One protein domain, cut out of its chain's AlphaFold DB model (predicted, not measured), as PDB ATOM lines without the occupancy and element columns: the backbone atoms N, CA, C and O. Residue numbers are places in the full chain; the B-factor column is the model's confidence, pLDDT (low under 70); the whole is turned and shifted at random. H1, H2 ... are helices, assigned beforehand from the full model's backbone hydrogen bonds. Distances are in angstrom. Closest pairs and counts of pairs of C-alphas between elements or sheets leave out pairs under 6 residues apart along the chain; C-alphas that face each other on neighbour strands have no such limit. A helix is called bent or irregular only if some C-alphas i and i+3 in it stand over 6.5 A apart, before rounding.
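AT A GLANCE: This is residues 2 to 138 of the 372 residues of an uncharacterized protein of bacterium SM23_31 (UniProt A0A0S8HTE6). Three helical hairpins stand side by side, making two layers of helices: H1, H4 and H6 run one way in one layer, and H2, H5 and H7 run back in the other. The short helix H3 lies across near the beginning of H1. The 137 printed residues hold seven named helices, H1 to H7 in chain order, and no named strand; the class is all helix. The whole is compact, with a radius of gyration of the C-alphas of 15.4 A, but elongated in outline, spanning 55 by 31 by 25 A.

HOW THE PARTS SIT: H1, residues 7 to 23, and H2, residues 27 to 36, form a helical hairpin and touch, closest at the C-alphas of Cys 18 and Ala 30, 4.7 A apart, at a shallow tilt of 13 degrees. H3, residues 42 to 47, touches H1 at residues 7 to 11 alone, about perpendicular at 77 degrees; the closest C-alphas are those of Ser 8 and Asn 47, 4.9 A apart. H4, residues 50 to 70, touches H1 the same way, at a shallow tilt of 33 degrees, only just short of steep; the C-alphas of Leu 19 and Leu 56 are closest, at 6.4 A. H4 forms a hairpin with H5, residues 74 to 84, touching it with residues 65 to 69 alone; the C-alphas of Ala 68 and Met 77 are closest, at 6.9 A. H5 touches H2 the same way, with the C-alphas of Asp 35 and Lys 83 closest, at 5.3 A. H6, residues 94 to 116, touches H4 the same way at a shallow tilt of 8 degrees, closest at the C-alphas of Phe 69 and Ser 110, 5.8 A apart. H6 forms a hairpin with H7, residues 120 to 129, touching it with residues 107 to 115 alone; the C-alphas of His 111 and Ala 123 are closest, at 4.8 A. H5 and H7 are close but not clearly touching, with the C-alphas of His 78 and Ser 129 closest, at 5.9 A. H1, H2, H4, H5, H6 and H7 make an up and down bundle, each running against the one before it. Every O i to N i+4 pair is within hydrogen-bond range in H1, H2, H3, H5, H6 and H7; in H4 15 of 17 are.

IN THESE COORDINATES: H1 begins at C-alpha 7 (17.639, 32.243, -67.309) and is 24.5 A long. H4, 28.4 A, is irregular, but only just: C-alphas 63 and 66 are 6.9 A apart. H6 is the longest, 32.8 A. H7 ends at C-alpha 129 (29.169, 13.168, -43.574).

THE WHOLE: The two C-alphas farthest apart are those of Ile 2 and Asn 118, 57.3 A. The printed part has no cut and no long link. Its mean pLDDT is 93.0; residues 2 to 5 are under 70.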
ATOM      1  N   ILE A   2      15.594  26.987 -80.782       40.12
ATOM      2  CA  ILE A   2      16.059  27.041 -79.389       40.12
ATOM      3  C   ILE A   2      15.276  28.177 -78.736       40.12
ATOM      4  O   ILE A   2      15.501  29.343 -79.052       40.12
ATOM      5  N   PHE A   3      14.293  27.844 -77.900       45.38
ATOM      6  CA  PHE A   3      13.614  28.847 -77.090       45.38
ATOM      7  C   PHE A   3      14.620  29.384 -76.066       45.38
ATOM      8  O   PHE A   3      14.900  28.725 -75.067       45.38
ATOM      9  N   ASN A   4      15.163  30.574 -76.320       49.31
ATOM     10  CA  ASN A   4      15.909  31.355 -75.334       49.31
ATOM     11  C   ASN A   4      14.919  31.884 -74.285       49.31
ATOM     12  O   ASN A   4      14.555  33.060 -74.271       49.31
ATOM     13  N   PHE A   5      14.417  30.999 -73.424       67.56
ATOM     14  CA  PHE A   5      13.795  31.444 -72.184       67.56
ATOM     15  C   PHE A   5      14.866  32.155 -71.357       67.56
ATOM     16  O   PHE A   5      15.993  31.673 -71.251       67.56
ATOM     17  N   SER A   6      14.536  33.325 -70.802       89.38
ATOM     18  CA  SER A   6      15.485  34.032 -69.947       89.38
ATOM     19  C   SER A   6      15.818  33.157 -68.739       89.38
ATOM     20  O   SER A   6      14.920  32.609 -68.098       89.38
ATOM     21  N   ILE A   7      17.111  33.038 -68.429       91.50
ATOM     22  CA  ILE A   7      17.639  32.243 -67.309       91.50
ATOM     23  C   ILE A   7      16.855  32.536 -66.021       91.50
ATOM     24  O   ILE A   7      16.409  31.614 -65.343       91.50
ATOM     25  N   SER A   8      16.574  33.816 -65.761       93.25
ATOM     26  CA  SER A   8      15.760  34.279 -64.633       93.25
ATOM     27  C   SER A   8      14.366  33.631 -64.560       93.25
ATOM     28  O   SER A   8      13.975  33.131 -63.508       93.25
ATOM     29  N   ARG A   9      13.624  33.538 -65.678       93.94
ATOM     30  CA  ARG A   9      12.293  32.896 -65.695       93.94
ATOM     31  C   ARG A   9      12.379  31.406 -65.384       93.94
ATOM     32  O   ARG A   9      11.544  30.894 -64.641       93.94
ATOM     33  N   THR A  10      13.377  30.723 -65.943       95.31
ATOM     34  CA  THR A  10      13.590  29.292 -65.702       95.31
ATOM     35  C   THR A  10      13.947  29.025 -64.241       95.31
ATOM     36  O   THR A  10      13.374  28.122 -63.634       95.31
ATOM     37  N   LEU A  11      14.825  29.837 -63.648       96.12
ATOM     38  CA  LEU A  11      15.211  29.699 -62.245       96.12
ATOM     39  C   LEU A  11      14.055  30.026 -61.290       96.12
ATOM     40  O   LEU A  11      13.785  29.231 -60.397       96.12
ATOM     41  N   SER A  12      13.295  31.106 -61.507       95.94
ATOM     42  CA  SER A  12      12.100  31.396 -60.692       95.94
ATOM     43  C   SER A  12      11.046  30.284 -60.781       95.94
ATOM     44  O   SER A  12      10.394  29.962 -59.786       95.94
ATOM     45  N   ALA A  13      10.873  29.657 -61.952       96.44
ATOM     46  CA  ALA A  13       9.994  28.496 -62.092       96.44
ATOM     47  C   ALA A  13      10.517  27.284 -61.300       96.44
ATOM     48  O   ALA A  13       9.736  26.620 -60.618       96.44
ATOM     49  N   ALA A  14      11.830  27.033 -61.330       97.19
ATOM     50  CA  ALA A  14      12.463  25.980 -60.540       97.19
ATOM     51  C   ALA A  14      12.315  26.223 -59.027       97.19
ATOM     52  O   ALA A  14      11.976  25.295 -58.296       97.19
ATOM     53  N   VAL A  15      12.465  27.467 -58.558       97.31
ATOM     54  CA  VAL A  15      12.220  27.843 -57.154       97.31
ATOM     55  C   VAL A  15      10.784  27.509 -56.734       97.31
ATOM     56  O   VAL A  15      10.576  26.869 -55.705       97.31
ATOM     57  N   LYS A  16       9.786  27.883 -57.545       97.38
ATOM     58  CA  LYS A  16       8.368  27.588 -57.265       97.38
ATOM     59  C   LYS A  16       8.078  26.090 -57.259       97.38
ATOM     60  O   LYS A  16       7.358  25.616 -56.385       97.38
ATOM     61  N   ALA A  17       8.666  25.345 -58.194       97.69
ATOM     62  CA  ALA A  17       8.549  23.892 -58.230       97.69
ATOM     63  C   ALA A  17       9.181  23.241 -56.988       97.69
ATOM     64  O   ALA A  17       8.587  22.334 -56.412       97.69
ATOM     65  N   CYS A  18      10.337  23.734 -56.532       97.25
ATOM     66  CA  CYS A  18      10.986  23.260 -55.310       97.25
ATOM     67  C   CYS A  18      10.130  23.534 -54.064       97.25
ATOM     68  O   CYS A  18       9.955  22.642 -53.237       97.25
ATOM     69  N   LEU A  19       9.568  24.742 -53.941       96.38
ATOM     70  CA  LEU A  19       8.647  25.096 -52.855       96.38
ATOM     71  C   LEU A  19       7.421  24.174 -52.844       96.38
ATOM     72  O   LEU A  19       7.110  23.591 -51.812       96.38
ATOM     73  N   SER A  20       6.789  23.971 -54.003       96.75
ATOM     74  CA  SER A  20       5.631  23.082 -54.131       96.75
ATOM     75  C   SER A  20       5.972  21.622 -53.804       96.75
ATOM     76  O   SER A  20       5.180  20.928 -53.172       96.75
ATOM     77  N   ALA A  21       7.162  21.141 -54.176       96.19
ATOM     78  CA  ALA A  21       7.613  19.802 -53.798       96.19
ATOM     79  C   ALA A  21       7.764  19.658 -52.273       96.19
ATOM     80  O   ALA A  21       7.349  18.641 -51.722       96.19
ATOM     81  N   MET A  22       8.296  20.677 -51.584       94.62
ATOM     82  CA  MET A  22       8.405  20.685 -50.119       94.62
ATOM     83  C   MET A  22       7.043  20.760 -49.419       94.62
ATOM     84  O   MET A  22       6.843  20.051 -48.439       94.62
ATOM     85  N   GLU A  23       6.101  21.561 -49.930       93.81
ATOM     86  CA  GLU A  23       4.724  21.640 -49.407       93.81
ATOM     87  C   GLU A  23       3.999  20.284 -49.468       93.81
ATOM     88  O   GLU A  23       3.173  19.984 -48.612       93.81
ATOM     89  N   ASN A  24       4.348  19.442 -50.447       94.94
ATOM     90  CA  ASN A  24       3.828  18.081 -50.602       94.94
ATOM     91  C   ASN A  24       4.714  17.002 -49.937       94.94
ATOM     92  O   ASN A  24       4.574  15.823 -50.252       94.94
ATOM     93  N   GLU A  25       5.667  17.392 -49.081       93.38
ATOM     94  CA  GLU A  25       6.645  16.512 -48.413       93.38
ATOM     95  C   GLU A  25       7.496  15.632 -49.361       93.38
ATOM     96  O   GLU A  25       8.125  14.654 -48.944       93.38
ATOM     97  N   ASN A  26       7.585  15.986 -50.648       95.12
ATOM     98  CA  ASN A  26       8.392  15.273 -51.637       95.12
ATOM     99  C   ASN A  26       9.832  15.809 -51.659       95.12
ATOM    100  O   ASN A  26      10.284  16.471 -52.599       95.12
ATOM    101  N   PHE A  27      10.562  15.529 -50.581       94.38
ATOM    102  CA  PHE A  27      11.900  16.074 -50.356       94.38
ATOM    103  C   PHE A  27      12.946  15.597 -51.369       94.38
ATOM    104  O   PHE A  27      13.821  16.378 -51.733       94.38
ATOM    105  N   THR A  28      12.840  14.365 -51.874       92.81
ATOM    106  CA  THR A  28      13.734  13.861 -52.930       92.81
ATOM    107  C   THR A  28      13.600  14.703 -54.197       92.81
ATOM    108  O   THR A  28      14.600  15.173 -54.734       92.81
ATOM    109  N   MET A  29      12.365  14.992 -54.624       95.19
ATOM    110  CA  MET A  29      12.122  15.853 -55.782       95.19
ATOM    111  C   MET A  29      12.623  17.284 -55.550       95.19
ATOM    112  O   MET A  29      13.193  17.884 -56.459       95.19
ATOM    113  N   ALA A  30      12.440  17.834 -54.345       95.19
ATOM    114  CA  ALA A  30      12.967  19.155 -54.004       95.19
ATOM    115  C   ALA A  30      14.502  19.205 -54.136       95.19
ATOM    116  O   ALA A  30      15.039  20.105 -54.782       95.19
ATOM    117  N   VAL A  31      15.198  18.201 -53.593       94.19
ATOM    118  CA  VAL A  31      16.660  18.054 -53.688       94.19
ATOM    119  C   VAL A  31      17.114  17.933 -55.151       94.19
ATOM    120  O   VAL A  31      18.067  18.600 -55.556       94.19
ATOM    121  N   ASP A  32      16.406  17.151 -55.969       95.06
ATOM    122  CA  ASP A  32      16.716  16.984 -57.395       95.06
ATOM    123  C   ASP A  32      16.528  18.276 -58.198       95.06
ATOM    124  O   ASP A  32      17.325  18.576 -59.089       95.06
ATOM    125  N   ILE A  33      15.499  19.070 -57.888       96.38
ATOM    126  CA  ILE A  33      15.291  20.383 -58.514       96.38
ATOM    127  C   ILE A  33      16.442  21.326 -58.148       96.38
ATOM    128  O   ILE A  33      17.000  21.981 -59.030       96.38
ATOM    129  N   VAL A  34      16.825  21.376 -56.868       94.81
ATOM    130  CA  VAL A  34      17.940  22.207 -56.398       94.81
ATOM    131  C   VAL A  34      19.236  21.871 -57.135       94.81
ATOM    132  O   VAL A  34      19.912  22.786 -57.613       94.81
ATOM    133  N   ASP A  35      19.550  20.583 -57.274       95.81
ATOM    134  CA  ASP A  35      20.744  20.114 -57.976       95.81
ATOM    135  C   ASP A  35      20.694  20.420 -59.476       95.81
ATOM    136  O   ASP A  35      21.606  21.038 -60.032       95.81
ATOM    137  N   ARG A  36      19.596  20.034 -60.136       96.50
ATOM    138  CA  ARG A  36      19.431  20.160 -61.589       96.50
ATOM    139  C   ARG A  36      19.539  21.603 -62.060       96.50
ATOM    140  O   ARG A  36      20.106  21.856 -63.121       96.50
ATOM    141  N   PHE A  37      18.980  22.537 -61.293       96.31
ATOM    142  CA  PHE A  37      18.986  23.960 -61.627       96.31
ATOM    143  C   PHE A  37      20.088  24.744 -60.909       96.31
ATOM    144  O   PHE A  37      20.160  25.960 -61.081       96.31
ATOM    145  N   LYS A  38      20.948  24.071 -60.128       95.88
ATOM    146  CA  LYS A  38      22.036  24.677 -59.345       95.88
ATOM    147  C   LYS A  38      21.568  25.906 -58.564       95.88
ATOM    148  O   LYS A  38      22.217  26.953 -58.573       95.88
ATOM    149  N   LEU A  39      20.426  25.761 -57.881       95.75
ATOM    150  CA  LEU A  39      19.778  26.852 -57.141       95.75
ATOM    151  C   LEU A  39      20.662  27.398 -56.006       95.75
ATOM    152  O   LEU A  39      20.492  28.537 -55.589       95.75
ATOM    153  N   PHE A  40      21.636  26.605 -55.555       94.69
ATOM    154  CA  PHE A  40      22.661  26.970 -54.578       94.69
ATOM    155  C   PHE A  40      23.945  27.420 -55.283       94.69
ATOM    156  O   PHE A  40      25.001  26.808 -55.164       94.69
ATOM    157  N   SER A  41      23.844  28.481 -56.075       94.56
ATOM    158  CA  SER A  41      24.999  29.125 -56.699       94.56
ATOM    159  C   SER A  41      24.828  30.635 -56.670       94.56
ATOM    160  O   SER A  41      23.703  31.130 -56.748       94.56
ATOM    161  N   ASP A  42      25.938  31.370 -56.600       91.94
ATOM    162  CA  ASP A  42      25.905  32.837 -56.632       91.94
ATOM    163  C   ASP A  42      25.179  33.336 -57.902       91.94
ATOM    164  O   ASP A  42      24.304  34.196 -57.824       91.94
ATOM    165  N   ASN A  43      25.403  32.675 -59.049       93.25
ATOM    166  CA  ASN A  43      24.697  32.958 -60.304       93.25
ATOM    167  C   ASN A  43      23.173  32.768 -60.199       93.25
ATOM    168  O   ASN A  43      22.412  33.564 -60.747       93.25
ATOM    169  N   ALA A  44      22.695  31.722 -59.515       93.50
ATOM    170  CA  ALA A  44      21.257  31.522 -59.355       93.50
ATOM    171  C   ALA A  44      20.619  32.635 -58.512       93.50
ATOM    172  O   ALA A  44      19.519  33.083 -58.830       93.50
ATOM    173  N   ILE A  45      21.320  33.116 -57.483       93.75
ATOM    174  CA  ILE A  45      20.834  34.203 -56.629       93.75
ATOM    175  C   ILE A  45      20.777  35.532 -57.371       93.75
ATOM    176  O   ILE A  45      19.791  36.248 -57.238       93.75
ATOM    177  N   GLU A  46      21.776  35.840 -58.193       93.94
ATOM    178  CA  GLU A  46      21.794  37.078 -58.983       93.94
ATOM    179  C   GLU A  46      20.670  37.136 -60.031       93.94
ATOM    180  O   GLU A  46      20.240  38.217 -60.434       93.94
ATOM    181  N   ASN A  47      20.169  35.975 -60.469       95.31
ATOM    182  CA  ASN A  47      19.153  35.866 -61.517       95.31
ATOM    183  C   ASN A  47      17.722  35.638 -60.994       95.31
ATOM    184  O   ASN A  47      16.778  35.644 -61.792       95.31
ATOM    185  N   VAL A  48      17.535  35.434 -59.689       95.12
ATOM    186  CA  VAL A  48      16.222  35.244 -59.054       95.12
ATOM    187  C   VAL A  48      15.919  36.442 -58.162       95.12
ATOM    188  O   VAL A  48      16.804  36.992 -57.516       95.12
ATOM    189  N   ALA A  49      14.652  36.859 -58.099       94.50
ATOM    190  CA  ALA A  49      14.258  37.928 -57.191       94.50
ATOM    191  C   ALA A  49      14.630  37.558 -55.743       94.50
ATOM    192  O   ALA A  49      14.246  36.494 -55.255       94.50
ATOM    193  N   GLN A  50      15.334  38.453 -55.043       94.38
ATOM    194  CA  GLN A  50      15.851  38.204 -53.691       94.38
ATOM    195  C   GLN A  50      14.778  37.651 -52.738       94.38
ATOM    196  O   GLN A  50      15.022  36.669 -52.047       94.38
ATOM    197  N   VAL A  51      13.564  38.211 -52.771       95.44
ATOM    198  CA  VAL A  51      12.429  37.772 -51.938       95.44
ATOM    199  C   VAL A  51      12.023  36.316 -52.220       95.44
ATOM    200  O   VAL A  51      11.682  35.579 -51.295       95.44
ATOM    201  N   GLU A  52      12.062  35.872 -53.482       95.69
ATOM    202  CA  GLU A  52      11.765  34.477 -53.841       95.69
ATOM    203  C   GLU A  52      12.862  33.535 -53.328       95.69
ATOM    204  O   GLU A  52      12.556  32.469 -52.793       95.69
ATOM    205  N   MET A  53      14.130  33.944 -53.443       95.38
ATOM    206  CA  MET A  53      15.269  33.158 -52.968       95.38
ATOM    207  C   MET A  53      15.299  33.054 -51.437       95.38
ATOM    208  O   MET A  53      15.466  31.965 -50.891       95.38
ATOM    209  N   GLU A  54      15.059  34.154 -50.723       95.62
ATOM    210  CA  GLU A  54      14.933  34.157 -49.260       95.62
ATOM    211  C   GLU A  54      13.782  33.260 -48.798       95.62
ATOM    212  O   GLU A  54      13.947  32.473 -47.862       95.62
ATOM    213  N   LYS A  55      12.634  33.308 -49.490       96.31
ATOM    214  CA  LYS A  55      11.506  32.412 -49.213       96.31
ATOM    215  C   LYS A  55      11.891  30.946 -49.415       96.31
ATOM    216  O   LYS A  55      11.514  30.116 -48.586       96.31
ATOM    217  N   LEU A  56      12.619  30.616 -50.483       96.38
ATOM    218  CA  LEU A  56      13.097  29.255 -50.735       96.38
ATOM    219  C   LEU A  56      14.013  28.765 -49.615       96.38
ATOM    220  O   LEU A  56      13.762  27.708 -49.045       96.38
ATOM    221  N   LEU A  57      15.047  29.539 -49.291       96.44
ATOM    222  CA  LEU A  57      16.043  29.165 -48.289       96.44
ATOM    223  C   LEU A  57      15.422  29.038 -46.897       96.44
ATOM    224  O   LEU A  57      15.727  28.090 -46.179       96.44
ATOM    225  N   LYS A  58      14.482  29.921 -46.544       96.00
ATOM    226  CA  LYS A  58      13.704  29.792 -45.310       96.00
ATOM    227  C   LYS A  58      12.915  28.478 -45.268       96.00
ATOM    228  O   LYS A  58      13.015  27.747 -44.291       96.00
ATOM    229  N   ASN A  59      12.185  28.145 -46.336       95.50
ATOM    230  CA  ASN A  59      11.406  26.901 -46.393       95.50
ATOM    231  C   ASN A  59      12.291  25.650 -46.382       95.50
ATOM    232  O   ASN A  59      11.930  24.663 -45.750       95.50
ATOM    233  N   LEU A  60      13.446  25.682 -47.051       96.00
ATOM    234  CA  LEU A  60      14.413  24.587 -46.989       96.00
ATOM    235  C   LEU A  60      14.917  24.386 -45.562       96.00
ATOM    236  O   LEU A  60      15.022  23.247 -45.118       96.00
ATOM    237  N   LEU A  61      15.195  25.464 -44.828       95.62
ATOM    238  CA  LEU A  61      15.638  25.358 -43.444       95.62
ATOM    239  C   LEU A  61      14.540  24.763 -42.545       95.62
ATOM    240  O   LEU A  61      14.764  23.730 -41.917       95.62
ATOM    241  N   GLU A  62      13.356  25.380 -42.548       95.25
ATOM    242  CA  GLU A  62      12.258  25.075 -41.616       95.25
ATOM    243  C   GLU A  62      11.549  23.745 -41.923       95.25
ATOM    244  O   GLU A  62      11.136  23.044 -41.004       95.25
ATOM    245  N   ASN A  63      11.414  23.367 -43.200       95.31
ATOM    246  CA  ASN A  63      10.612  22.201 -43.596       95.31
ATOM    247  C   ASN A  63      11.448  20.985 -44.008       95.31
ATOM    248  O   ASN A  63      10.950  19.860 -43.951       95.31
ATOM    249  N   LEU A  64      12.703  21.186 -44.425       94.75
ATOM    250  CA  LEU A  64      13.586  20.100 -44.852       94.75
ATOM    251  C   LEU A  64      14.739  19.888 -43.870       94.75
ATOM    252  O   LEU A  64      14.841  18.803 -43.305       94.75
ATOM    253  N   VAL A  65      15.598  20.886 -43.665       96.19
ATOM    254  CA  VAL A  65      16.877  20.717 -42.960       96.19
ATOM    255  C   VAL A  65      16.671  20.400 -41.483       96.19
ATOM    256  O   VAL A  65      17.092  19.334 -41.030       96.19
ATOM    257  N   GLU A  66      16.014  21.285 -40.730       94.94
ATOM    258  CA  GLU A  66      15.822  21.088 -39.289       94.94
ATOM    259  C   GLU A  66      15.015  19.808 -39.001       94.94
ATOM    260  O   GLU A  66      15.528  18.942 -38.281       94.94
ATOM    261  N   PRO A  67      13.847  19.564 -39.638       95.62
ATOM    262  CA  PRO A  67      13.074  18.354 -39.371       95.62
ATOM    263  C   PRO A  67      13.791  17.068 -39.793       95.62
ATOM    264  O   PRO A  67      13.595  16.024 -39.169       95.62
ATOM    265  N   ALA A  68      14.606  17.095 -40.855       95.31
ATOM    266  CA  ALA A  68      15.373  15.923 -41.267       95.31
ATOM    267  C   ALA A  68      16.460  15.580 -40.245       95.31
ATOM    268  O   ALA A  68      16.570  14.414 -39.863       95.31
ATOM    269  N   PHE A  69      17.216  16.569 -39.759       96.56
ATOM    270  CA  PHE A  69      18.193  16.356 -38.691       96.56
ATOM    271  C   PHE A  69      17.534  15.902 -37.386       96.56
ATOM    272  O   PHE A  69      18.071  15.029 -36.701       96.56
ATOM    273  N   GLU A  70      16.360  16.440 -37.053       93.12
ATOM    274  CA  GLU A  70      15.608  16.042 -35.864       93.12
ATOM    275  C   GLU A  70      15.083  14.615 -35.927       93.12
ATOM    276  O   GLU A  70      15.195  13.876 -34.950       93.12
ATOM    277  N   LYS A  71      14.565  14.208 -37.087       94.38
ATOM    278  CA  LYS A  71      14.055  12.855 -37.333       94.38
ATOM    279  C   LYS A  71      15.167  11.848 -37.662       94.38
ATOM    280  O   LYS A  71      14.862  10.726 -38.052       94.38
ATOM    281  N   GLY A  72      16.443  12.239 -37.562       92.69
ATOM    282  CA  GLY A  72      17.587  11.364 -37.838       92.69
ATOM    283  C   GLY A  72      17.736  10.957 -39.310       92.69
ATOM    284  O   GLY A  72      18.391   9.963 -39.611       92.69
ATOM    285  N   LYS A  73      17.158  11.710 -40.254       95.00
ATOM    286  CA  LYS A  73      17.267  11.473 -41.705       95.00
ATOM    287  C   LYS A  73      18.617  11.961 -42.255       95.00
ATOM    288  O   LYS A  73      18.672  12.737 -43.206       95.00
ATOM    289  N   ILE A  74      19.719  11.500 -41.660       94.81
ATOM    290  CA  ILE A  74      21.073  11.995 -41.955       94.81
ATOM    291  C   ILE A  74      21.485  11.712 -43.404       94.81
ATOM    292  O   ILE A  74      22.087  12.573 -44.037       94.81
ATOM    293  N   GLN A  75      21.100  10.560 -43.966       93.19
ATOM    294  CA  GLN A  75      21.408  10.214 -45.360       93.19
ATOM    295  C   GLN A  75      20.809  11.219 -46.357       93.19
ATOM    296  O   GLN A  75      21.491  11.632 -47.292       93.19
ATOM    297  N   LEU A  76      19.562  11.647 -46.127       93.38
ATOM    298  CA  LEU A  76      18.901  12.669 -46.943       93.38
ATOM    299  C   LEU A  76      19.651  14.005 -46.854       93.38
ATOM    300  O   LEU A  76      19.831  14.680 -47.863       93.38
ATOM    301  N   MET A  77      20.108  14.382 -45.656       96.31
ATOM    302  CA  MET A  77      20.870  15.620 -45.457       96.31
ATOM    303  C   MET A  77      22.265  15.557 -46.074       96.31
ATOM    304  O   MET A  77      22.723  16.554 -46.624       96.31
ATOM    305  N   HIS A  78      22.927  14.402 -46.027       94.25
ATOM    306  CA  HIS A  78      24.208  14.191 -46.694       94.25
ATOM    307  C   HIS A  78      24.067  14.335 -48.215       94.25
ATOM    308  O   HIS A  78      24.823  15.083 -48.832       94.25
ATOM    309  N   GLU A  79      23.053  13.700 -48.810       93.88
ATOM    310  CA  GLU A  79      22.757  13.837 -50.240       93.88
ATOM    311  C   GLU A  79      22.430  15.289 -50.614       93.88
ATOM    312  O   GLU A  79      22.983  15.825 -51.577       93.88
ATOM    313  N   PHE A  80      21.580  15.953 -49.823       95.06
ATOM    314  CA  PHE A  80      21.258  17.365 -50.009       95.06
ATOM    315  C   PHE A  80      22.519  18.235 -49.975       95.06
ATOM    316  O   PHE A  80      22.721  19.054 -50.871       95.06
ATOM    317  N   ALA A  81      23.397  18.036 -48.993       94.69
ATOM    318  CA  ALA A  81      24.630  18.799 -48.840       94.69
ATOM    319  C   ALA A  81      25.630  18.564 -49.984       94.69
ATOM    320  O   ALA A  81      26.278  19.508 -50.432       94.69
ATOM    321  N   GLN A  82      25.725  17.335 -50.504       92.94
ATOM    322  CA  GLN A  82      26.553  17.027 -51.674       92.94
ATOM    323  C   GLN A  82      26.028  17.708 -52.941       92.94
ATOM    324  O   GLN A  82      26.793  18.346 -53.661       92.94
ATOM    325  N   LYS A  83      24.720  17.605 -53.193       93.50
ATOM    326  CA  LYS A  83      24.059  18.166 -54.383       93.50
ATOM    327  C   LYS A  83      24.056  19.695 -54.404       93.50
ATOM    328  O   LYS A  83      24.225  20.312 -55.453       93.50
ATOM    329  N   THR A  84      23.886  20.310 -53.239       92.50
ATOM    330  CA  THR A  84      23.952  21.771 -53.063       92.50
ATOM    331  C   THR A  84      25.383  22.286 -52.957       92.50
ATOM    332  O   THR A  84      25.620  23.476 -53.141       92.50
ATOM    333  N   GLY A  85      26.333  21.401 -52.642       90.06
ATOM    334  CA  GLY A  85      27.726  21.747 -52.423       90.06
ATOM    335  C   GLY A  85      27.982  22.549 -51.140       90.06
ATOM    336  O   GLY A  85      29.039  23.166 -51.014       90.06
ATOM    337  N   LEU A  86      27.057  22.499 -50.172       89.38
ATOM    338  CA  LEU A  86      27.134  23.207 -48.883       89.38
ATOM    339  C   LEU A  86      28.368  22.863 -48.035       89.38
ATOM    340  O   LEU A  86      28.687  23.613 -47.124       89.38
ATOM    341  N   ILE A  87      29.034  21.736 -48.296       82.31
ATOM    342  CA  ILE A  87      30.238  21.311 -47.558       82.31
ATOM    343  C   ILE A  87      31.527  21.697 -48.310       82.31
ATOM    344  O   ILE A  87      32.581  21.836 -47.700       82.31
ATOM    345  N   ASN A  88      31.457  21.879 -49.635       81.62
ATOM    346  CA  ASN A  88      32.644  21.930 -50.501       81.62
ATOM    347  C   ASN A  88      32.894  23.296 -51.156       81.62
ATOM    348  O   ASN A  88      33.979  23.506 -51.700       81.62
ATOM    349  N   PHE A  89      31.923  24.214 -51.150       75.88
ATOM    350  CA  PHE A  89      32.064  25.518 -51.798       75.88
ATOM    351  C   PHE A  89      32.027  26.665 -50.800       75.88
ATOM    352  O   PHE A  89      31.142  26.753 -49.959       75.88
ATOM    353  N   SER A  90      32.946  27.613 -50.974       82.75
ATOM    354  CA  SER A  90      32.830  28.926 -50.354       82.75
ATOM    355  C   SER A  90      31.871  29.783 -51.181       82.75
ATOM    356  O   SER A  90      32.250  30.283 -52.246       82.75
ATOM    357  N   PHE A  91      30.642  29.969 -50.708       90.69
ATOM    358  CA  PHE A  91      29.716  30.914 -51.333       90.69
ATOM    359  C   PHE A  91      30.247  32.338 -51.186       90.69
ATOM    360  O   PHE A  91      30.826  32.666 -50.151       90.69
ATOM    361  N   GLN A  92      30.054  33.207 -52.181       92.62
ATOM    362  CA  GLN A  92      30.379  34.629 -52.033       92.62
ATOM    363  C   GLN A  92      29.175  35.418 -51.522       92.62
ATOM    364  O   GLN A  92      29.341  36.306 -50.676       92.62
ATOM    365  N   HIS A  93      27.970  35.045 -51.960       94.75
ATOM    366  CA  HIS A  93      26.743  35.743 -51.614       94.75
ATOM    367  C   HIS A  93      26.370  35.572 -50.133       94.75
ATOM    368  O   HIS A  93      26.334  34.466 -49.587       94.75
ATOM    369  N   SER A  94      26.032  36.682 -49.467       94.25
ATOM    370  CA  SER A  94      25.766  36.729 -48.020       94.25
ATOM    371  C   SER A  94      24.606  35.828 -47.584       94.25
ATOM    372  O   SER A  94      24.682  35.180 -46.542       94.25
ATOM    373  N   ILE A  95      23.547  35.746 -48.394       94.12
ATOM    374  CA  ILE A  95      22.375  34.907 -48.106       94.12
ATOM    375  C   ILE A  95      22.748  33.410 -48.073       94.12
ATOM    376  O   ILE A  95      22.317  32.709 -47.157       94.12
ATOM    377  N   LEU A  96      23.591  32.921 -48.995       94.06
ATOM    378  CA  LEU A  96      24.043  31.518 -48.977       94.06
ATOM    379  C   LEU A  96      24.991  31.248 -47.820       94.06
ATOM    380  O   LEU A  96      24.814  30.239 -47.149       94.06
ATOM    381  N   LYS A  97      25.911  32.172 -47.510       93.31
ATOM    382  CA  LYS A  97      26.757  32.066 -46.307       93.31
ATOM    383  C   LYS A  97      25.920  31.942 -45.030       93.31
ATOM    384  O   LYS A  97      26.237  31.159 -44.139       93.31
ATOM    385  N   ASN A  98      24.831  32.708 -44.935       93.00
ATOM    386  CA  ASN A  98      23.913  32.612 -43.803       93.00
ATOM    387  C   ASN A  98      23.208  31.252 -43.771       93.00
ATOM    388  O   ASN A  98      23.155  30.631 -42.713       93.00
ATOM    389  N   PHE A  99      22.703  30.773 -44.910       94.94
ATOM    390  CA  PHE A  99      22.073  29.456 -44.993       94.94
ATOM    391  C   PHE A  99      23.049  28.325 -44.632       94.94
ATOM    392  O   PHE A  99      22.709  27.470 -43.819       94.94
ATOM    393  N   GLU A 100      24.273  28.351 -45.163       94.12
ATOM    394  CA  GLU A 100      25.358  27.420 -44.833       94.12
ATOM    395  C   GLU A 100      25.612  27.389 -43.320       94.12
ATOM    396  O   GLU A 100      25.627  26.322 -42.705       94.12
ATOM    397  N   LYS A 101      25.695  28.562 -42.679       93.25
ATOM    398  CA  LYS A 101      25.840  28.669 -41.223       93.25
ATOM    399  C   LYS A 101      24.678  28.020 -40.460       93.25
ATOM    400  O   LYS A 101      24.917  27.375 -39.437       93.25
ATOM    401  N   TYR A 102      23.436  28.184 -40.919       94.88
ATOM    402  CA  TYR A 102      22.273  27.528 -40.305       94.88
ATOM    403  C   TYR A 102      22.292  26.011 -40.514       94.88
ATOM    404  O   TYR A 102      22.045  25.266 -39.567       94.88
ATOM    405  N   PHE A 103      22.656  25.554 -41.710       95.75
ATOM    406  CA  PHE A 103      22.803  24.135 -42.018       95.75
ATOM    407  C   PHE A 103      23.853  23.469 -41.117       95.75
ATOM    408  O   PHE A 103      23.571  22.465 -40.462       95.75
ATOM    409  N   LEU A 104      25.041  24.074 -41.003       95.12
ATOM    410  CA  LEU A 104      26.119  23.593 -40.135       95.12
ATOM    411  C   LEU A 104      25.701  23.591 -38.661       95.12
ATOM    412  O   LEU A 104      26.003  22.644 -37.936       95.12
ATOM    413  N   ARG A 105      24.945  24.603 -38.211       96.06
ATOM    414  CA  ARG A 105      24.365  24.621 -36.861       96.06
ATOM    415  C   ARG A 105      23.443  23.422 -36.631       96.06
ATOM    416  O   ARG A 105      23.583  22.769 -35.598       96.06
ATOM    417  N   ALA A 106      22.539  23.121 -37.562       96.62
ATOM    418  CA  ALA A 106      21.629  21.980 -37.445       96.62
ATOM    419  C   ALA A 106      22.392  20.642 -37.421       96.62
ATOM    420  O   ALA A 106      22.103  19.779 -36.589       96.62
ATOM    421  N   ALA A 107      23.429  20.500 -38.255       96.94
ATOM    422  CA  ALA A 107      24.297  19.323 -38.272       96.94
ATOM    423  C   ALA A 107      25.045  19.127 -36.938       96.94
ATOM    424  O   ALA A 107      25.017  18.034 -36.370       96.94
ATOM    425  N   VAL A 108      25.651  20.189 -36.390       97.25
ATOM    426  CA  VAL A 108      26.335  20.159 -35.082       97.25
ATOM    427  C   VAL A 108      25.355  19.837 -33.950       97.25
ATOM    428  O   VAL A 108      25.657  19.017 -33.086       97.25
ATOM    429  N   GLN A 109      24.156  20.423 -33.956       97.50
ATOM    430  CA  GLN A 109      23.126  20.119 -32.959       97.50
ATOM    431  C   GLN A 109      22.671  18.657 -33.023       97.50
ATOM    432  O   GLN A 109      22.511  18.023 -31.978       97.50
ATOM    433  N   SER A 110      22.491  18.111 -34.229       97.75
ATOM    434  CA  SER A 110      22.158  16.700 -34.434       97.75
ATOM    435  C   SER A 110      23.270  15.787 -33.912       97.75
ATOM    436  O   SER A 110      23.003  14.907 -33.094       97.75
ATOM    437  N   HIS A 111      24.527  16.060 -34.279       98.06
ATOM    438  CA  HIS A 111      25.700  15.353 -33.760       98.06
ATOM    439  C   HIS A 111      25.736  15.350 -32.223       98.06
ATOM    440  O   HIS A 111      25.846  14.294 -31.597       98.06
ATOM    441  N   ASN A 112      25.603  16.524 -31.605       98.25
ATOM    442  CA  ASN A 112      25.693  16.668 -30.155       98.25
ATOM    443  C   ASN A 112      24.564  15.920 -29.438       98.25
ATOM    444  O   ASN A 112      24.801  15.270 -28.422       98.25
ATOM    445  N   ARG A 113      23.344  15.945 -29.988       97.94
ATOM    446  CA  ARG A 113      22.207  15.183 -29.459       97.94
ATOM    447  C   ARG A 113      22.443  13.674 -29.529       97.94
ATOM    448  O   ARG A 113      22.112  12.963 -28.585       97.94
ATOM    449  N   LEU A 114      23.028  13.183 -30.622       97.69
ATOM    450  CA  LEU A 114      23.365  11.764 -30.767       97.69
ATOM    451  C   LEU A 114      24.387  11.330 -29.710       97.69
ATOM    452  O   LEU A 114      24.171  10.321 -29.045       97.69
ATOM    453  N   LEU A 115      25.427  12.134 -29.467       98.06
ATOM    454  CA  LEU A 115      26.379  11.881 -28.380       98.06
ATOM    455  C   LEU A 115      25.719  11.910 -26.993       98.06
ATOM    456  O   LEU A 115      25.985  11.037 -26.172       98.06
ATOM    457  N   GLN A 116      24.824  12.869 -26.733       97.38
ATOM    458  CA  GLN A 116      24.061  12.937 -25.476       97.38
ATOM    459  C   GLN A 116      23.191  11.692 -25.249       97.38
ATOM    460  O   GLN A 116      23.023  11.259 -24.111       97.38
ATOM    461  N   ASN A 117      22.688  11.086 -26.326       96.69
ATOM    462  CA  ASN A 117      21.906   9.849 -26.298       96.69
ATOM    463  C   ASN A 117      22.774   8.577 -26.323       96.69
ATOM    464  O   ASN A 117      22.251   7.479 -26.500       96.69
ATOM    465  N   ASN A 118      24.091   8.713 -26.153       96.69
ATOM    466  CA  ASN A 118      25.091   7.652 -26.256       96.69
ATOM    467  C   ASN A 118      25.163   6.928 -27.616       96.69
ATOM    468  O   ASN A 118      25.722   5.834 -27.703       96.69
ATOM    469  N   ASP A 119      24.667   7.537 -28.694       96.69
ATOM    470  CA  ASP A 119      24.762   6.999 -30.054       96.69
ATOM    471  C   ASP A 119      26.012   7.527 -30.777       96.69
ATOM    472  O   ASP A 119      25.954   8.331 -31.713       96.69
ATOM    473  N   GLY A 120      27.181   7.061 -30.326       96.00
ATOM    474  CA  GLY A 120      28.473   7.441 -30.903       96.00
ATOM    475  C   GLY A 120      28.627   7.041 -32.376       96.00
ATOM    476  O   GLY A 120      29.296   7.737 -33.136       96.00
ATOM    477  N   LYS A 121      27.972   5.956 -32.815       95.56
ATOM    478  CA  LYS A 121      28.050   5.475 -34.203       95.56
ATOM    479  C   LYS A 121      27.341   6.432 -35.159       95.56
ATOM    480  O   LYS A 121      27.920   6.808 -36.179       95.56
ATOM    481  N   SER A 122      26.111   6.833 -34.842       95.56
ATOM    482  CA  SER A 122      25.382   7.799 -35.667       95.56
ATOM    483  C   SER A 122      26.005   9.189 -35.572       95.56
ATOM    484  O   SER A 122      26.092   9.881 -36.584       95.56
ATOM    485  N   ALA A 123      26.503   9.589 -34.394       97.69
ATOM    486  CA  ALA A 123      27.235  10.846 -34.243       97.69
ATOM    487  C   ALA A 123      28.468  10.887 -35.158       97.69
ATOM    488  O   ALA A 123      28.642  11.847 -35.906       97.69
ATOM    489  N   ARG A 124      29.267   9.812 -35.192       96.56
ATOM    490  CA  ARG A 124      30.387   9.675 -36.131       96.56
ATOM    491  C   ARG A 124      29.932   9.807 -37.582       96.56
ATOM    492  O   ARG A 124      30.570  10.510 -38.357       96.56
ATOM    493  N   PHE A 125      28.826   9.162 -37.952       95.25
ATOM    494  CA  PHE A 125      28.301   9.277 -39.310       95.25
ATOM    495  C   PHE A 125      27.961  10.730 -39.669       95.25
ATOM    496  O   PHE A 125      28.341  11.178 -40.745       95.25
ATOM    497  N   VAL A 126      27.325  11.489 -38.768       96.62
ATOM    498  CA  VAL A 126      27.074  12.931 -38.959       96.62
ATOM    499  C   VAL A 126      28.392  13.699 -39.086       96.62
ATOM    500  O   VAL A 126      28.573  14.451 -40.040       96.62
ATOM    501  N   LYS A 127      29.335  13.482 -38.164       96.19
ATOM    502  CA  LYS A 127      30.662  14.114 -38.172       96.19
ATOM    503  C   LYS A 127      31.355  13.955 -39.527       96.19
ATOM    504  O   LYS A 127      31.792  14.950 -40.098       96.19
ATOM    505  N   ASP A 128      31.446  12.720 -40.013       95.00
ATOM    506  CA  ASP A 128      32.165  12.381 -41.240       95.00
ATOM    507  C   ASP A 128      31.379  12.836 -42.488       95.00
ATOM    508  O   ASP A 128      31.971  13.305 -43.455       95.00
ATOM    509  N   SER A 129      30.040  12.774 -42.453       94.44
ATOM    510  CA  SER A 129      29.169  13.168 -43.574       94.44
ATOM    511  C   SER A 129      29.190  14.663 -43.884       94.44
ATOM    512  O   SER A 129      28.913  15.034 -45.024       94.44
ATOM    513  N   PHE A 130      29.458  15.503 -42.881       95.19
ATOM    514  CA  PHE A 130      29.449  16.966 -43.000       95.19
ATOM    515  C   PHE A 130      30.808  17.603 -42.686       95.19
ATOM    516  O   PHE A 130      30.880  18.819 -42.535       95.19
ATOM    517  N   ASP A 131      31.861  16.789 -42.553       93.19
ATOM    518  CA  ASP A 131      33.235  17.209 -42.247       93.19
ATOM    519  C   ASP A 131      33.328  18.242 -41.107       93.19
ATOM    520  O   ASP A 131      34.025  19.255 -41.187       93.19
ATOM    521  N   LEU A 132      32.602  17.992 -40.009       94.00
ATOM    522  CA  LEU A 132      32.377  18.991 -38.952       94.00
ATOM    523  C   LEU A 132      33.655  19.474 -38.241       94.00
ATOM    524  O   LEU A 132      33.614  20.462 -37.515       94.00
ATOM    525  N   PHE A 133      34.784  18.788 -38.429       90.25
ATOM    526  CA  PHE A 133      36.074  19.132 -37.826       90.25
ATOM    527  C   PHE A 133      37.097  19.723 -38.808       90.25
ATOM    528  O   PHE A 133      38.159  20.169 -38.359       90.25
ATOM    529  N   SER A 134      36.810  19.736 -40.113       87.81
ATOM    530  CA  SER A 134      37.682  20.373 -41.113       87.81
ATOM    531  C   SER A 134      36.989  21.496 -41.887       87.81
ATOM    532  O   SER A 134      37.680  22.371 -42.407       87.81
ATOM    533  N   ALA A 135      35.653  21.519 -41.918       81.81
ATOM    534  CA  ALA A 135      34.881  22.611 -42.494       81.81
ATOM    535  C   ALA A 135      35.147  23.946 -41.760       81.81
ATOM    536  O   ALA A 135      35.413  23.945 -40.551       81.81
ATOM    537  N   PRO A 136      35.048  25.102 -42.450       85.62
ATOM    538  CA  PRO A 136      35.228  26.430 -41.861       85.62
ATOM    539  C   PRO A 136      34.023  26.825 -40.989       85.62
ATOM    540  O   PRO A 136      33.288  27.768 -41.281       85.62
ATOM    541  N   ILE A 137      33.797  26.085 -39.903       88.81
ATOM    542  CA  ILE A 137      32.671  26.315 -39.002       88.81
ATOM    543  C   ILE A 137      32.949  27.492 -38.050       88.81
ATOM    544  O   ILE A 137      34.076  27.658 -37.577       88.81
ATOM    545  N   PRO A 138      31.931  28.316 -37.733       90.75
ATOM    546  CA  PRO A 138      32.044  29.351 -36.711       90.75
ATOM    547  C   PRO A 138      32.571  28.794 -35.386       90.75
ATOM    548  O   PRO A 138      32.158  27.713 -34.957       90.75
TER     549      PRO A 138